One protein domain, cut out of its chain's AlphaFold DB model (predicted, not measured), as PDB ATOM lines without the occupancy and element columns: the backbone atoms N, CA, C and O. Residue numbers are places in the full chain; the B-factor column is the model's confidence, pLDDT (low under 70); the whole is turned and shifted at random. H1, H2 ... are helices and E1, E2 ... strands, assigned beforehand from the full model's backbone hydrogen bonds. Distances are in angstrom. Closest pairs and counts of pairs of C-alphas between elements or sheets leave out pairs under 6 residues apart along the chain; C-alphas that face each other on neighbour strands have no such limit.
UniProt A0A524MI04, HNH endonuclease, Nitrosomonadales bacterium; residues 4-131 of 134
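This is residues 4 to 131 of the 134 residues of the protein "HNH endonuclease" of Nitrosomonadales bacterium (UniProt A0A524MI04). A twisted four-stranded sheet, E1 to E4, makes one end of the domain, and the short helix H1 joins it to a second, loop-rich part built of three small strand hairpins and helix H2. In that second part the hairpin E7-E8 lies between H1 and H2, E6 of the hairpin E5-E6 packs on its end, and E9-E10 lies at the far end of the long axis. The 128 printed residues run E1 E2 E3 E4 H1 E5 E6 E7 E8 H2 E9 E10; the class is mixed, helices and strands, with under half of the residues in named elements, and the strands in each sheet are antiparallel. The whole is compact, with a radius of gyration of the C-alphas of 14.4 A and spans of 44 by 39 by 26 A.

Find C-alpha 4 at (156.949, 111.752, 127.079); from there E1 runs over residues 4 to 9, 15.9 A. E2, residues 15 to 21, covers 19.2 A, and the short E3, 27 to 29, and E4, 32 to 34, follow. H1 takes residues 38 to 45, 10.6 A, ending at C-alpha 45 at (159.372, 103.701, 148.439). Next look for E5, 59 to 61, E6, 67 to 69, E7, 82 to 86, 12.9 A, and E8, 101 to 105, 13.1 A. H2 follows at once, 106 to 112, 9.8 A. E9 is 121 to 123; E10, 128 to 130, ends at C-alpha 130 at (158.616, 117.693, 166.213).

Begin with the sheet E1 - E2 - E3 - E4, a meander, each strand the antiparallel neighbour of the one before. Look for N 6 and O 18 at 2.8 A, N 28 and O 19 at 2.8 A, and N 34 and O 27 at 2.9 A. From edge to edge its strands' lines turn by 125 degrees. H1 is on this sheet; its closest C-alphas with E1 are those of Glu 38 and Val 8, 4.9 A. Further along, the C-alphas of Val 44 and Arg 102 are the closest of H1 and E8, 5.6 A. In the hairpin E7 and E8, N 83 and O 104 are 2.9 A apart. The closest C-alphas of E7 and H2 are those of Trp 82 and Trp 106, 4.7 A; H1 and H2 are apart. The hairpin E5 and E6 has N 68 and O 60 at 2.8 A. E6 comes closest to E8 at the C-alphas of Ile 68 and Gln 105, 6.0 A, and to E9 at those of Trp 67 and Ala 123, 5.7 A. In the hairpin E9 and E10, N 122 and O 129 are 3.0 A apart. In H1 and H2 every O i to N i+4 pair is within hydrogen-bond range.

The two C-alphas farthest apart are those of Asp 23 and Lys 125, 45.7 A. The printed part has no cut. The long links are H1 to E5, E6 to E7 and E7 to E8; the C-alphas of the last, residues 87 to 100, lie 13 to 24 A from the mean of the C-alphas. The mean pLDDT of the printed part is 88.4; look for values under 70 at residue 10, residues 12 to 13, 22 to 24 and 90 to 93.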
ATOM      1  N   THR A   4     157.645 113.041 126.983       83.94
ATOM      2  CA  THR A   4     156.949 111.752 127.079       83.94
ATOM      3  C   THR A   4     156.426 111.579 128.493       83.94
ATOM      4  O   THR A   4     157.152 111.830 129.454       83.94
ATOM      5  N   LYS A   5     155.163 111.173 128.641       86.25
ATOM      6  CA  LYS A   5     154.588 110.878 129.955       86.25
ATOM      7  C   LYS A   5     155.195 109.581 130.492       86.25
ATOM      8  O   LYS A   5     155.153 108.560 129.812       86.25
ATOM      9  N   VAL A   6     155.716 109.620 131.712       84.56
ATOM     10  CA  VAL A   6     156.231 108.455 132.444       84.56
ATOM     11  C   VAL A   6     155.341 108.205 133.651       84.56
ATOM     12  O   VAL A   6     154.885 109.145 134.301       84.56
ATOM     13  N   VAL A   7     155.070 106.935 133.935       85.38
ATOM     14  CA  VAL A   7     154.215 106.515 135.045       85.38
ATOM     15  C   VAL A   7     155.053 105.709 136.030       85.38
ATOM     16  O   VAL A   7     155.468 104.596 135.724       85.38
ATOM     17  N   VAL A   8     155.277 106.267 137.217       80.69
ATOM     18  CA  VAL A   8     155.896 105.565 138.348       80.69
ATOM     19  C   VAL A   8     154.806 104.772 139.045       80.69
ATOM     20  O   VAL A   8     153.827 105.359 139.511       80.69
ATOM     21  N   LYS A   9     154.946 103.450 139.109       80.56
ATOM     22  CA  LYS A   9     153.968 102.579 139.765       80.56
ATOM     23  C   LYS A   9     154.330 102.398 141.241       80.56
ATOM     24  O   LYS A   9     155.479 102.129 141.576       80.56
ATOM     25  N   GLY A  10     153.344 102.548 142.112       69.56
ATOM     26  CA  GLY A  10     153.353 102.018 143.471       69.56
ATOM     27  C   GLY A  10     153.230 100.491 143.452       69.56
ATOM     28  O   GLY A  10     153.358  99.862 142.402       69.56
ATOM     29  N   ILE A  11     152.994  99.886 144.612       71.62
ATOM     30  CA  ILE A  11     153.151  98.437 144.791       71.62
ATOM     31  C   ILE A  11     151.881  97.672 144.399       71.62
ATOM     32  O   ILE A  11     151.980  96.623 143.772       71.62
ATOM     33  N   ILE A  12     150.697  98.195 144.716       64.62
ATOM     34  CA  ILE A  12     149.398  97.529 144.519       64.62
ATOM     35  C   ILE A  12     148.638  98.119 143.319       64.62
ATOM     36  O   ILE A  12     147.894  97.411 142.644       64.62
ATOM     37  N   GLY A  13     148.844  99.394 142.986       68.12
ATOM     38  CA  GLY A  13     148.257 100.002 141.785       68.12
ATOM     39  C   GLY A  13     148.276 101.525 141.724       68.12
ATOM     40  O   GLY A  13     147.924 102.097 140.688       68.12
ATOM     41  N   LYS A  14     148.697 102.214 142.794       76.62
ATOM     42  CA  LYS A  14     148.857 103.672 142.741       76.62
ATOM     43  C   LYS A  14     149.895 104.047 141.691       76.62
ATOM     44  O   LYS A  14     150.840 103.307 141.453       76.62
ATOM     45  N   SER A  15     149.750 105.205 141.062       81.56
ATOM     46  CA  SER A  15     150.783 105.695 140.161       81.56
ATOM     47  C   SER A  15     150.958 107.200 140.225       81.56
ATOM     48  O   SER A  15     150.046 107.938 140.600       81.56
ATOM     49  N   LEU A  16     152.158 107.645 139.875       82.25
ATOM     50  CA  LEU A  16     152.512 109.047 139.728       82.25
ATOM     51  C   LEU A  16     152.915 109.305 138.287       82.25
ATOM     52  O   LEU A  16     153.622 108.511 137.675       82.25
ATOM     53  N   SER A  17     152.436 110.417 137.744       83.81
ATOM     54  CA  SER A  17     152.769 110.838 136.390       83.81
ATOM     55  C   SER A  17     153.870 111.889 136.423       83.81
ATOM     56  O   SER A  17     153.749 112.899 137.114       83.81
ATOM     57  N   TYR A  18     154.899 111.658 135.623       84.75
ATOM     58  CA  TYR A  18     156.002 112.571 135.363       84.75
ATOM     59  C   TYR A  18     156.121 112.794 133.862       84.75
ATOM     60  O   TYR A  18     155.483 112.110 133.057       84.75
ATOM     61  N   TRP A  19     156.966 113.742 133.487       82.56
ATOM     62  CA  TRP A  19     157.380 113.915 132.104       82.56
ATOM     63  C   TRP A  19     158.867 113.618 131.986       82.56
ATOM     64  O   TRP A  19     159.633 113.978 132.871       82.56
ATOM     65  N   ARG A  20     159.278 112.977 130.896       84.19
ATOM     66  CA  ARG A  20     160.684 112.817 130.529       84.19
ATOM     67  C   ARG A  20     161.007 113.771 129.391       84.19
ATOM     68  O   ARG A  20     160.252 113.849 128.416       84.19
ATOM     69  N   ASN A  21     162.098 114.512 129.538       76.50
ATOM     70  CA  ASN A  21     162.621 115.354 128.469       76.50
ATOM     71  C   ASN A  21     163.421 114.491 127.485       76.50
ATOM     72  O   ASN A  21     164.288 113.736 127.924       76.50
ATOM     73  N   SER A  22     163.147 114.611 126.182       67.38
ATOM     74  CA  SER A  22     163.839 113.846 125.133       67.38
ATOM     75  C   SER A  22     165.354 114.041 125.136       67.38
ATOM     76  O   SER A  22     166.075 113.152 124.705       67.38
ATOM     77  N   ASP A  23     165.824 115.178 125.647       68.12
ATOM     78  CA  ASP A  23     167.209 115.610 125.455       68.12
ATOM     79  C   ASP A  23     168.099 115.316 126.677       68.12
ATOM     80  O   ASP A  23     169.313 115.475 126.603       68.12
ATOM     81  N   LYS A  24     167.506 114.947 127.825       63.81
ATOM     82  CA  LYS A  24     168.229 114.800 129.107       63.81
ATOM     83  C   LYS A  24     167.912 113.518 129.878       63.81
ATOM     84  O   LYS A  24     168.428 113.348 130.975       63.81
ATOM     85  N   GLU A  25     167.003 112.680 129.373       70.56
ATOM     86  CA  GLU A  25     166.467 111.474 130.042       70.56
ATOM     87  C   GLU A  25     165.907 111.686 131.471       70.56
ATOM     88  O   GLU A  25     165.372 110.765 132.082       70.56
ATOM     89  N   THR A  26     165.922 112.918 131.980       79.81
ATOM     90  CA  THR A  26     165.522 113.294 133.334       79.81
ATOM     91  C   THR A  26     164.006 113.333 133.477       79.81
ATOM     92  O   THR A  26     163.295 113.834 132.593       79.81
ATOM     93  N   LEU A  27     163.511 112.869 134.625       84.00
ATOM     94  CA  LEU A  27     162.125 113.065 135.027       84.00
ATOM     95  C   LEU A  27     161.902 114.502 135.522       84.00
ATOM     96  O   LEU A  27     162.733 115.082 136.218       84.00
ATOM     97  N   ILE A  28     160.754 115.083 135.178       82.81
ATOM     98  CA  ILE A  28     160.315 116.400 135.651       82.81
ATOM     99  C   ILE A  28     158.881 116.338 136.188       82.81
ATOM    100  O   ILE A  28     158.020 115.634 135.644       82.81
ATOM    101  N   LYS A  29     158.615 117.118 137.241       80.44
ATOM    102  CA  LYS A  29     157.280 117.342 137.820       80.44
ATOM    103  C   LYS A  29     157.048 118.847 137.941       80.44
ATOM    104  O   LYS A  29     157.698 119.518 138.736       80.44
ATOM    105  N   GLY A  30     156.146 119.391 137.122       81.00
ATOM    106  CA  GLY A  30     156.022 120.844 136.968       81.00
ATOM    107  C   GLY A  30     157.315 121.441 136.400       81.00
ATOM    108  O   GLY A  30     157.731 121.053 135.307       81.00
ATOM    109  N   ASN A  31     157.950 122.337 137.163       79.25
ATOM    110  CA  ASN A  31     159.229 122.973 136.817       79.25
ATOM    111  C   ASN A  31     160.441 122.357 137.543       79.25
ATOM    112  O   ASN A  31     161.564 122.802 137.320       79.25
ATOM    113  N   SER A  32     160.234 121.345 138.391       79.44
ATOM    114  CA  SER A  32     161.300 120.726 139.184       79.44
ATOM    115  C   SER A  32     161.880 119.494 138.496       79.44
ATOM    116  O   SER A  32     161.142 118.665 137.949       79.44
ATOM    117  N   ILE A  33     163.205 119.363 138.571       83.38
ATOM    118  CA  ILE A  33     163.936 118.143 138.222       83.38
ATOM    119  C   ILE A  33     163.688 117.091 139.302       83.38
ATOM    120  O   ILE A  33     163.719 117.391 140.493       83.38
ATOM    121  N   VAL A  34     163.452 115.858 138.868       84.25
ATOM    122  CA  VAL A  34     163.369 114.684 139.730       84.25
ATOM    123  C   VAL A  34     164.646 113.870 139.506       84.25
ATOM    124  O   VAL A  34     164.863 113.411 138.383       84.25
ATOM    125  N   PRO A  35     165.515 113.739 140.526       83.62
ATOM    126  CA  PRO A  35     166.882 113.253 140.335       83.62
ATOM    127  C   PRO A  35     166.977 111.742 140.091       83.62
ATOM    128  O   PRO A  35     167.975 111.285 139.550       83.62
ATOM    129  N   PHE A  36     165.940 110.981 140.443       88.62
ATOM    130  CA  PHE A  36     165.908 109.528 140.297       88.62
ATOM    131  C   PHE A  36     164.866 109.091 139.271       88.62
ATOM    132  O   PHE A  36     163.830 109.741 139.102       88.62
ATOM    133  N   ASP A  37     165.131 107.972 138.600       89.38
ATOM    134  CA  ASP A  37     164.175 107.362 137.683       89.38
ATOM    135  C   ASP A  37     163.009 106.678 138.420       89.38
ATOM    136  O   ASP A  37     162.984 106.512 139.642       89.38
ATOM    137  N   GLU A  38     162.010 106.258 137.650       88.25
ATOM    138  CA  GLU A  38     160.813 105.603 138.157       88.25
ATOM    139  C   GLU A  38     161.091 104.315 138.931       88.25
ATOM    140  O   GLU A  38     160.378 104.019 139.889       88.25
ATOM    141  N   LYS A  39     162.110 103.548 138.536       89.88
ATOM    142  CA  LYS A  39     162.414 102.258 139.157       89.88
ATOM    143  C   LYS A  39     163.019 102.479 140.532       89.88
ATOM    144  O   LYS A  39     162.597 101.820 141.481       89.88
ATOM    145  N   ILE A  40     163.941 103.432 140.651       93.38
ATOM    146  CA  ILE A  40     164.551 103.804 141.925       93.38
ATOM    147  C   ILE A  40     163.505 104.404 142.866       93.38
ATOM    148  O   ILE A  40     163.431 103.989 144.021       93.38
ATOM    149  N   ILE A  41     162.620 105.285 142.383       93.81
ATOM    150  CA  ILE A  41     161.535 105.843 143.210       93.81
ATOM    151  C   ILE A  41     160.646 104.733 143.779       93.81
ATOM    152  O   ILE A  41     160.381 104.710 144.985       93.81
ATOM    153  N   SER A  42     160.201 103.797 142.937       93.38
ATOM    154  CA  SER A  42     159.373 102.671 143.375       93.38
ATOM    155  C   SER A  42     160.112 101.747 144.349       93.38
ATOM    156  O   SER A  42     159.541 101.347 145.365       93.38
ATOM    157  N   ALA A  43     161.377 101.428 144.069       94.88
ATOM    158  CA  ALA A  43     162.180 100.532 144.896       94.88
ATOM    159  C   ALA A  43     162.495 101.137 146.270       94.88
ATOM    160  O   ALA A  43     162.386 100.453 147.284       94.88
ATOM    161  N   VAL A  44     162.824 102.430 146.323       96.88
ATOM    162  CA  VAL A  44     163.086 103.132 147.582       96.88
ATOM    163  C   VAL A  44     161.801 103.312 148.387       96.88
ATOM    164  O   VAL A  44     161.807 103.048 149.587       96.88
ATOM    165  N   TRP A  45     160.672 103.657 147.754       96.75
ATOM    166  CA  TRP A  45     159.372 103.701 148.439       96.75
ATOM    167  C   TRP A  45     159.053 102.381 149.154       96.75
ATOM    168  O   TRP A  45     158.599 102.382 150.300       96.75
ATOM    169  N   ALA A  46     159.340 101.248 148.506       96.19
ATOM    170  CA  ALA A  46     159.079  99.923 149.057       96.19
ATOM    171  C   ALA A  46     159.861  99.613 150.346       96.19
ATOM    172  O   ALA A  46     159.430  98.742 151.104       96.19
ATOM    173  N   LYS A  47     160.947 100.342 150.630       96.81
ATOM    174  CA  LYS A  47     161.727 100.206 151.869       96.81
ATOM    175  C   LYS A  47     161.093 100.887 153.081       96.81
ATOM    176  O   LYS A  47     161.469 100.580 154.205       96.81
ATOM    177  N   GLY A  48     160.146 101.806 152.876       97.00
ATOM    178  CA  GLY A  48     159.461 102.473 153.984       97.00
ATOM    179  C   GLY A  48     158.644 101.478 154.809       97.00
ATOM    180  O   GLY A  48     158.075 100.529 154.264       97.00
ATOM    181  N   GLN A  49     158.538 101.700 156.113       96.38
ATOM    182  CA  GLN A  49     157.830 100.801 157.016       96.38
ATOM    183  C   GLN A  49     156.317 100.814 156.736       96.38
ATOM    184  O   GLN A  49     155.682 101.871 156.710       96.38
ATOM    185  N   VAL A  50     155.720  99.630 156.578       94.62
ATOM    186  CA  VAL A  50     154.261  99.447 156.543       94.62
ATOM    187  C   VAL A  50     153.734  99.411 157.976       94.62
ATOM    188  O   VAL A  50     154.273  98.689 158.811       94.62
ATOM    189  N   VAL A  51     152.693 100.191 158.277       86.19
ATOM    190  CA  VAL A  51     152.190 100.338 159.651       86.19
ATOM    191  C   VAL A  51     150.672 100.212 159.704       86.19
ATOM    192  O   VAL A  51     149.947 101.001 159.094       86.19
ATOM    193  N   GLY A  52     150.208  99.263 160.519       84.00
ATOM    194  CA  GLY A  52     148.793  99.042 160.809       84.00
ATOM    195  C   GLY A  52     147.981  98.662 159.572       84.00
ATOM    196  O   GLY A  52     148.466  97.975 158.678       84.00
ATOM    197  N   SER A  53     146.736  99.129 159.524       83.81
ATOM    198  CA  SER A  53     145.800  98.898 158.419       83.81
ATOM    199  C   SER A  53     145.863  99.971 157.324       83.81
ATOM    200  O   SER A  53     145.000 100.004 156.445       83.81
ATOM    201  N   ASN A  54     146.841 100.884 157.375       85.31
ATOM    202  CA  ASN A  54     146.998 101.899 156.338       85.31
ATOM    203  C   ASN A  54     147.394 101.242 155.016       85.31
ATOM    204  O   ASN A  54     148.217 100.329 154.986       85.31
ATOM    205  N   ASN A  55     146.846 101.743 153.907       88.38
ATOM    206  CA  ASN A  55     147.211 101.238 152.589       88.38
ATOM    207  C   ASN A  55     148.710 101.529 152.314       88.38
ATOM    208  O   ASN A  55     149.080 102.707 152.239       88.38
ATOM    209  N   PRO A  56     149.561 100.501 152.122       89.31
ATOM    210  CA  PRO A  56     151.008 100.661 151.943       89.31
ATOM    211  C   PRO A  56     151.417 101.291 150.601       89.31
ATOM    212  O   PRO A  56     152.580 101.671 150.430       89.31
ATOM    213  N   ASP A  57     150.487 101.426 149.651       89.62
ATOM    214  CA  ASP A  57     150.670 102.240 148.437       89.62
ATOM    215  C   ASP A  57     150.554 103.732 148.705       89.62
ATOM    216  O   ASP A  57     151.012 104.568 147.929       89.62
ATOM    217  N   ASN A  58     149.869 104.068 149.787       92.06
ATOM    218  CA  ASN A  58     149.575 105.424 150.171       92.06
ATOM    219  C   ASN A  58     150.589 105.873 151.206       92.06
ATOM    220  O   ASN A  58     151.384 106.766 150.919       92.06
ATOM    221  N   TYR A  59     150.574 105.236 152.372       94.12
ATOM    222  CA  TYR A  59     151.322 105.667 153.540       94.12
ATOM    223  C   TYR A  59     152.350 104.634 153.955       94.12
ATOM    224  O   TYR A  59     152.066 103.438 154.017       94.12
ATOM    225  N   ARG A  60     153.523 105.135 154.318       96.62
ATOM    226  CA  ARG A  60     154.590 104.394 154.988       96.62
ATOM    227  C   ARG A  60     155.209 105.280 156.053       96.62
ATOM    228  O   ARG A  60     154.907 106.474 156.100       96.62
ATOM    229  N   LYS A  61     156.062 104.715 156.897       97.25
ATOM    230  CA  LYS A  61     156.959 105.505 157.740       97.25
ATOM    231  C   LYS A  61     158.389 105.457 157.225       97.25
ATOM    232  O   LYS A  61     158.805 104.443 156.663       97.25
ATOM    233  N   ASP A  62     159.106 106.560 157.390       98.06
ATOM    234  CA  ASP A  62     160.557 106.584 157.230       98.06
ATOM    235  C   ASP A  62     161.265 105.946 158.441       98.06
ATOM    236  O   ASP A  62     160.623 105.484 159.386       98.06
ATOM    237  N   GLU A  63     162.597 105.921 158.413       97.25
ATOM    238  CA  GLU A  63     163.429 105.368 159.492       97.25
ATOM    239  C   GLU A  63     163.294 106.133 160.819       97.25
ATOM    240  O   GLU A  63     163.422 105.549 161.891       97.25
ATOM    241  N   CYS A  64     162.943 107.418 160.757       96.88
ATOM    242  CA  CYS A  64     162.623 108.232 161.926       96.88
ATOM    243  C   CYS A  64     161.208 107.975 162.466       96.88
ATOM    244  O   CYS A  64     160.810 108.544 163.480       96.88
ATOM    245  N   GLY A  65     160.408 107.146 161.797       96.38
ATOM    246  CA  GLY A  65     159.024 106.899 162.166       96.38
ATOM    247  C   GLY A  65     158.071 108.036 161.783       96.38
ATOM    248  O   GLY A  65     156.945 108.061 162.284       96.38
ATOM    249  N   ALA A  66     158.469 108.971 160.921       97.69
ATOM    250  CA  ALA A  66     157.592 109.980 160.336       97.69
ATOM    251  C   ALA A  66     156.766 109.393 159.190       97.69
ATOM    252  O   ALA A  66     157.262 108.625 158.370       97.69
ATOM    253  N   TRP A  67     155.492 109.775 159.102       97.50
ATOM    254  CA  TRP A  67     154.635 109.403 157.983       97.50
ATOM    255  C   TRP A  67     155.106 110.054 156.684       97.50
ATOM    256  O   TRP A  67     155.302 111.267 156.614       97.50
ATOM    257  N   ILE A  68     155.172 109.252 155.632       97.81
ATOM    258  CA  ILE A  68     155.432 109.670 154.261       97.81
ATOM    259  C   ILE A  68     154.277 109.211 153.372       97.81
ATOM    260  O   ILE A  68     153.696 108.144 153.587       97.81
ATOM    261  N   TYR A  69     153.912 110.034 152.389       95.75
ATOM    262  CA  TYR A  69     152.805 109.754 151.477       95.75
ATOM    263  C   TYR A  69     153.315 109.667 150.041       95.75
ATOM    264  O   TYR A  69     153.886 110.633 149.536       95.75
ATOM    265  N   PHE A  70     153.089 108.538 149.362       94.75
ATOM    266  CA  PHE A  70     153.722 108.228 148.071       94.75
ATOM    267  C   PHE A  70     153.615 109.382 147.064       94.75
ATOM    268  O   PHE A  70     154.615 109.831 146.512       94.75
ATOM    269  N   SER A  71     152.415 109.952 146.901       92.75
ATOM    270  CA  SER A  71     152.157 111.047 145.953       92.75
ATOM    271  C   SER A  71     152.806 112.385 146.299       92.75
ATOM    272  O   SER A  71     152.827 113.289 145.459       92.75
ATOM    273  N   HIS A  72     153.344 112.514 147.508       94.31
ATOM    274  CA  HIS A  72     154.046 113.695 147.996       94.31
ATOM    275  C   HIS A  72     155.571 113.561 147.865       94.31
ATOM    276  O   HIS A  72     156.311 114.317 148.491       94.31
ATOM    277  N   TYR A  73     156.046 112.645 147.013       94.06
ATOM    278  CA  TYR A  73     157.445 112.621 146.604       94.06
ATOM    279  C   TYR A  73     157.870 113.987 146.030       94.06
ATOM    280  O   TYR A  73     157.167 114.550 145.173       94.06
ATOM    281  N   SER A  74     158.985 114.513 146.551       92.25
ATOM    282  CA  SER A  74     159.547 115.850 146.284       92.25
ATOM    283  C   SER A  74     158.623 117.030 146.628       92.25
ATOM    284  O   SER A  74     158.802 118.126 146.101       92.25
ATOM    285  N   ASN A  75     157.614 116.836 147.486       92.75
ATOM    286  CA  ASN A  75     156.720 117.908 147.931       92.75
ATOM    287  C   ASN A  75     157.071 118.381 149.351       92.75
ATOM    288  O   ASN A  75     156.530 117.855 150.324       92.75
ATOM    289  N   ARG A  76     157.934 119.397 149.462       94.94
ATOM    290  CA  ARG A  76     158.337 119.991 150.752       94.94
ATOM    291  C   ARG A  76     157.262 120.875 151.406       94.94
ATOM    292  O   ARG A  76     157.359 121.158 152.587       94.94
ATOM    293  N   GLU A  77     156.184 121.216 150.700       95.06
ATOM    294  CA  GLU A  77     155.041 121.957 151.276       95.06
ATOM    295  C   GLU A  77     154.079 121.050 152.058       95.06
ATOM    296  O   GLU A  77     153.106 121.495 152.665       95.06
ATOM    297  N   SER A  78     154.312 119.739 152.024       95.94
ATOM    298  CA  SER A  78     153.469 118.760 152.690       95.94
ATOM    299  C   SER A  78     154.132 118.233 153.955       95.94
ATOM    300  O   SER A  78     155.252 117.726 153.926       95.94
ATOM    301  N   GLN A  79     153.355 118.143 155.028       96.81
ATOM    302  CA  GLN A  79     153.741 117.466 156.269       96.81
ATOM    303  C   GLN A  79     154.151 115.981 156.070       96.81
ATOM    304  O   GLN A  79     154.907 115.429 156.867       96.81
ATOM    305  N   TYR A  80     153.669 115.340 154.997       97.25
ATOM    306  CA  TYR A  80     153.961 113.950 154.594       97.25
ATOM    307  C   TYR A  80     154.875 113.847 153.363       97.25
ATOM    308  O   TYR A  80     154.911 112.812 152.690       97.25
ATOM    309  N   GLY A  81     155.520 114.955 152.990       97.31
ATOM    310  CA  GLY A  81     156.455 114.980 151.873       97.31
ATOM    311  C   GLY A  81     157.669 114.112 152.160       97.31
ATOM    312  O   GLY A  81     158.084 113.971 153.312       97.31
ATOM    313  N   TRP A  82     158.241 113.532 151.118       97.56
ATOM    314  CA  TRP A  82     159.395 112.660 151.269       97.56
ATOM    315  C   TRP A  82     160.311 112.742 150.063       97.56
ATOM    316  O   TRP A  82     159.906 113.146 148.967       97.56
ATOM    317  N   GLU A  83     161.554 112.362 150.299       96.75
ATOM    318  CA  GLU A  83     162.638 112.370 149.334       96.75
ATOM    319  C   GLU A  83     163.446 111.076 149.471       96.75
ATOM    320  O   GLU A  83     163.269 110.308 150.421       96.75
ATOM    321  N   ILE A  84     164.301 110.817 148.487       96.44
ATOM    322  CA  ILE A  84     165.262 109.719 148.553       96.44
ATOM    323  C   ILE A  84     166.514 110.278 149.222       96.44
ATOM    324  O   ILE A  84     167.085 111.247 148.726       96.44
ATOM    325  N   ASP A  85     166.878 109.688 150.354       95.69
ATOM    326  CA  ASP A  85     168.084 109.999 151.116       95.69
ATOM    327  C   ASP A  85     169.172 108.966 150.818       95.69
ATOM    328  O   ASP A  85     168.885 107.769 150.686       95.69
ATOM    329  N   HIS A  86     170.417 109.432 150.777       94.00
ATOM    330  CA  HIS A  86     171.611 108.593 150.766       94.00
ATOM    331  C   HIS A  86     172.045 108.307 152.205       94.00
ATOM    332  O   HIS A  86     172.367 109.233 152.951       94.00
ATOM    333  N   ILE A  87     172.072 107.034 152.602       92.69
ATOM    334  CA  ILE A  87     172.362 106.611 153.979       92.69
ATOM    335  C   ILE A  87     173.782 107.025 154.375       92.69
ATOM    336  O   ILE A  87     173.963 107.658 155.415       92.69
ATOM    337  N   THR A  88     174.772 106.707 153.538       85.62
ATOM    338  CA  THR A  88     176.177 107.069 153.742       85.62
ATOM    339  C   THR A  88     176.727 107.904 152.588       85.62
ATOM    340  O   THR A  88     176.338 107.761 151.423       85.62
ATOM    341  N   PHE A  89     177.676 108.771 152.939       80.06
ATOM    342  CA  PHE A  89     178.551 109.482 152.014       80.06
ATOM    343  C   PHE A  89     179.966 108.940 152.210       80.06
ATOM    344  O   PHE A  89     180.452 108.898 153.339       80.06
ATOM    345  N   VAL A  90     180.628 108.541 151.126       67.44
ATOM    346  CA  VAL A  90     182.053 108.184 151.142       67.44
ATOM    347  C   VAL A  90     182.780 109.265 150.357       67.44
ATOM    348  O   VAL A  90     182.424 109.517 149.211       67.44
ATOM    349  N   ASP A  91     183.733 109.959 150.979       66.31
ATOM    350  CA  ASP A  91     184.499 111.051 150.352       66.31
ATOM    351  C   ASP A  91     183.628 112.129 149.670       66.31
ATOM    352  O   ASP A  91     183.959 112.644 148.606       66.31
ATOM    353  N   HIS A  92     182.477 112.465 150.269       64.06
ATOM    354  CA  HIS A  92     181.458 113.372 149.707       64.06
ATOM    355  C   HIS A  92     180.796 112.900 148.400       64.06
ATOM    356  O   HIS A  92     180.032 113.651 147.791       64.06
ATOM    357  N   VAL A  93     181.017 111.650 147.999       65.44
ATOM    358  CA  VAL A  93     180.322 111.000 146.891       65.44
ATOM    359  C   VAL A  93     179.264 110.069 147.467       65.44
ATOM    360  O   VAL A  93     179.545 109.165 148.258       65.44
ATOM    361  N   ALA A  94     178.016 110.305 147.083       71.38
ATOM    362  CA  ALA A  94     176.919 109.425 147.431       71.38
ATOM    363  C   ALA A  94     176.741 108.383 146.324       71.38
ATOM    364  O   ALA A  94     176.609 108.732 145.152       71.38
ATOM    365  N   SER A  95     176.767 107.101 146.687       81.69
ATOM    366  CA  SER A  95     176.457 106.026 145.743       81.69
ATOM    367  C   SER A  95     174.947 105.922 145.549       81.69
ATOM    368  O   SER A  95     174.221 105.804 146.538       81.69
ATOM    369  N   ASP A  96     174.500 105.884 144.293       85.56
ATOM    370  CA  ASP A  96     173.111 105.595 143.905       85.56
ATOM    371  C   ASP A  96     172.794 104.086 143.906       85.56
ATOM    372  O   ASP A  96     171.745 103.664 143.411       85.56
ATOM    373  N   ASP A  97     173.679 103.251 144.471       90.19
ATOM    374  CA  ASP A  97     173.344 101.863 144.791       90.19
ATOM    375  C   ASP A  97     172.073 101.856 145.637       90.19
ATOM    376  O   ASP A  97     172.005 102.490 146.693       90.19
ATOM    377  N   LEU A  98     171.069 101.103 145.182       92.31
ATOM    378  CA  LEU A  98     169.792 100.992 145.861       92.31
ATOM    379  C   LEU A  98     169.975 100.688 147.351       92.31
ATOM    380  O   LEU A  98     169.206 101.214 148.143       92.31
ATOM    381  N   ASN A  99     170.969  99.896 147.764       93.12
ATOM    382  CA  ASN A  99     171.250  99.586 149.170       93.12
ATOM    383  C   ASN A  99     171.609 100.813 150.017       93.12
ATOM    384  O   ASN A  99     171.270 100.837 151.196       93.12
ATOM    385  N   ASN A 100     172.209 101.837 149.411       94.38
ATOM    386  CA  ASN A 100     172.538 103.106 150.052       94.38
ATOM    387  C   ASN A 100     171.381 104.120 150.021       94.38
ATOM    388  O   ASN A 100     171.522 105.232 150.514       94.38
ATOM    389  N   LEU A 101     170.232 103.767 149.444       96.31
ATOM    390  CA  LEU A 101     169.080 104.659 149.339       96.31
ATOM    391  C   LEU A 101     167.974 104.263 150.319       96.31
ATOM    392  O   LEU A 101     167.630 103.081 150.445       96.31
ATOM    393  N   ARG A 102     167.348 105.256 150.955       97.38
ATOM    394  CA  ARG A 102     166.156 105.071 151.799       97.38
ATOM    395  C   ARG A 102     165.123 106.181 151.581       97.38
ATOM    396  O   ARG A 102     165.487 107.289 151.188       97.38
ATOM    397  N   PRO A 103     163.829 105.913 151.821       98.06
ATOM    398  CA  PRO A 103     162.828 106.962 151.823       98.06
ATOM    399  C   PRO A 103     162.916 107.714 153.151       98.06
ATOM    400  O   PRO A 103     162.894 107.097 154.217       98.06
ATOM    401  N   LEU A 104     162.985 109.040 153.092       98.19
ATOM    402  CA  LEU A 104     163.070 109.875 154.284       98.19
ATOM    403  C   LEU A 104     162.094 111.048 154.186       98.19
ATOM    404  O   LEU A 104     161.910 111.633 153.113       98.19
ATOM    405  N   GLN A 105     161.434 111.386 155.293       98.38
ATOM    406  CA  GLN A 105     160.592 112.576 155.354       98.38
ATOM    407  C   GLN A 105     161.462 113.815 155.090       98.38
ATOM    408  O   GLN A 105     162.608 113.892 155.533       98.38
ATOM    409  N   TRP A 106     160.943 114.773 154.319       97.81
ATOM    410  CA  TRP A 106     161.774 115.829 153.726       97.81
ATOM    411  C   TRP A 106     162.498 116.730 154.744       97.81
ATOM    412  O   TRP A 106     163.587 117.211 154.447       97.81
ATOM    413  N   GLN A 107     161.937 116.953 155.937       97.56
ATOM    414  CA  GLN A 107     162.572 117.726 157.015       97.56
ATOM    415  C   GLN A 107     163.688 116.923 157.674       97.56
ATOM    416  O   GLN A 107     164.760 117.472 157.904       97.56
ATOM    417  N   ASN A 108     163.469 115.628 157.920       97.75
ATOM    418  CA  ASN A 108     164.518 114.728 158.410       97.75
ATOM    419  C   ASN A 108     165.681 114.653 157.405       97.75
ATOM    420  O   ASN A 108     166.840 114.773 157.793       97.75
ATOM    421  N   ASN A 109     165.370 114.551 156.107       96.75
ATOM    422  CA  ASN A 109     166.364 114.574 155.033       96.75
ATOM    423  C   ASN A 109     167.137 115.900 154.981       96.75
ATOM    424  O   ASN A 109     168.365 115.917 154.974       96.75
ATOM    425  N   ALA A 110     166.420 117.027 155.001       95.25
ATOM    426  CA  ALA A 110     167.030 118.351 154.980       95.25
ATOM    427  C   ALA A 110     167.904 118.621 156.217       95.25
ATOM    428  O   ALA A 110     168.941 119.265 156.089       95.25
ATOM    429  N   CYS A 111     167.507 118.124 157.394       94.00
ATOM    430  CA  CYS A 111     168.282 118.256 158.626       94.00
ATOM    431  C   CYS A 111     169.562 117.418 158.601       94.00
ATOM    432  O   CYS A 111     170.598 117.877 159.075       94.00
ATOM    433  N   LYS A 112     169.492 116.199 158.053       92.25
ATOM    434  CA  LYS A 112     170.661 115.333 157.882       92.25
ATOM    435  C   LYS A 112     171.674 115.960 156.923       92.25
ATOM    436  O   LYS A 112     172.868 115.994 157.218       92.25
ATOM    437  N   GLY A 113     171.218 116.423 155.756       87.12
ATOM    438  CA  GLY A 113     172.115 116.833 154.676       87.12
ATOM    439  C   GLY A 113     173.109 115.714 154.332       87.12
ATOM    440  O   GLY A 113     172.710 114.586 154.034       87.12
ATOM    441  N   SER A 114     174.410 116.009 154.423       80.88
ATOM    442  CA  SER A 114     175.489 115.025 154.242       80.88
ATOM    443  C   SER A 114     176.008 114.397 155.543       80.88
ATOM    444  O   SER A 114     177.010 113.687 155.514       80.88
ATOM    445  N   GLY A 115     175.395 114.720 156.684       86.12
ATOM    446  CA  GLY A 115     175.827 114.297 158.013       86.12
ATOM    447  C   GLY A 115     175.078 113.080 158.549       86.12
ATOM    448  O   GLY A 115     174.465 112.308 157.806       86.12
ATOM    449  N   GLU A 116     175.124 112.922 159.871       88.69
ATOM    450  CA  GLU A 116     174.376 111.890 160.586       88.69
ATOM    451  C   GLU A 116     172.873 112.191 160.610       88.69
ATOM    452  O   GLU A 116     172.434 113.344 160.590       88.69
ATOM    453  N   LEU A 117     172.062 111.132 160.652       93.50
ATOM    454  CA  LEU A 117     170.613 111.273 160.698       93.50
ATOM    455  C   LEU A 117     170.164 111.837 162.053       93.50
ATOM    456  O   LEU A 117     170.209 111.145 163.067       93.50
ATOM    457  N   ALA A 118     169.630 113.058 162.038       92.88
ATOM    458  CA  ALA A 118     168.883 113.631 163.149       92.88
ATOM    459  C   ALA A 118     167.376 113.578 162.851       92.88
ATOM    460  O   ALA A 118     166.866 114.280 161.975       92.88
ATOM    461  N   CYS A 119     166.646 112.747 163.594       95.31
ATOM    462  CA  CYS A 119     165.197 112.633 163.464       95.31
ATOM    463  C   CYS A 119     164.500 113.801 164.165       95.31
ATOM    464  O   CYS A 119     164.182 113.713 165.349       95.31
ATOM    465  N   ILE A 120     164.259 114.895 163.442       95.75
ATOM    466  CA  ILE A 120     163.608 116.106 163.972       95.75
ATOM    467  C   ILE A 120     162.082 116.081 163.844       95.75
ATOM    468  O   ILE A 120     161.392 116.822 164.543       95.75
ATOM    469  N   VAL A 121     161.553 115.219 162.976       96.75
ATOM    470  CA  VAL A 121     160.122 114.984 162.790       96.75
ATOM    471  C   VAL A 121     159.835 113.497 162.940       96.75
ATOM    472  O   VAL A 121     160.495 112.660 162.328       96.75
ATOM    473  N   THR A 122     158.795 113.170 163.704       96.62
ATOM    474  CA  THR A 122     158.255 111.809 163.838       96.62
ATOM    475  C   THR A 122     156.735 111.829 163.732       96.62
ATOM    476  O   THR A 122     156.087 112.868 163.904       96.62
ATOM    477  N   ALA A 123     156.135 110.674 163.446       94.12
ATOM    478  CA  ALA A 123     154.695 110.528 163.552       94.12
ATOM    479  C   ALA A 123     154.288 110.501 165.025       94.12
ATOM    480  O   ALA A 123     154.737 109.653 165.796       94.12
ATOM    481  N   ASN A 124     153.347 111.360 165.387       86.62
ATOM    482  CA  ASN A 124     152.535 111.188 166.577       86.62
ATOM    483  C   ASN A 124     151.246 110.411 166.221       86.62
ATOM    484  O   ASN A 124     151.093 109.888 165.114       86.62
ATOM    485  N   LYS A 125     150.312 110.295 167.173       78.31
ATOM    486  CA  LYS A 125     149.067 109.525 166.998       78.31
ATOM    487  C   LYS A 125     148.204 109.995 165.816       78.31
ATOM    488  O   LYS A 125     147.452 109.186 165.288       78.31
ATOM    489  N   THR A 126     148.291 111.264 165.411       83.81
ATOM    490  CA  THR A 126     147.388 111.873 164.419       83.81
ATOM    491  C   THR A 126     148.101 112.467 163.207       83.81
ATOM    492  O   THR A 126     147.532 112.479 162.120       83.81
ATOM    493  N   ASN A 127     149.324 112.971 163.361       92.19
ATOM    494  CA  ASN A 127     150.070 113.649 162.304       92.19
ATOM    495  C   ASN A 127     151.593 113.570 162.544       92.19
ATOM    496  O   ASN A 127     152.050 112.959 163.505       92.19
ATOM    497  N   ASN A 128     152.399 114.154 161.659       95.50
ATOM    498  CA  ASN A 128     153.825 114.357 161.909       95.50
ATOM    499  C   ASN A 128     154.020 115.635 162.724       95.50
ATOM    500  O   ASN A 128     153.352 116.637 162.477       95.50
ATOM    501  N   GLY A 129     154.955 115.608 163.666       93.81
ATOM    502  CA  GLY A 129     155.341 116.775 164.449       93.81
ATOM    503  C   GLY A 129     156.782 116.671 164.943       93.81
ATOM    504  O   GLY A 129     157.435 115.656 164.684       93.81
ATOM    505  N   PRO A 130     157.275 117.703 165.649       93.00
ATOM    506  CA  PRO A 130     158.616 117.693 166.213       93.00
ATOM    507  C   PRO A 130     158.840 116.461 167.087       93.00
ATOM    508  O   PRO A 130     157.965 116.077 167.873       93.00
ATOM    509  N   THR A 131     160.012 115.852 166.956       89.69
ATOM    510  CA  THR A 131     160.436 114.769 167.842       89.69
ATOM    511  C   THR A 131     160.481 115.286 169.272       89.69
ATOM    512  O   THR A 131     161.165 116.263 169.571       89.69
TER     513      THR A 131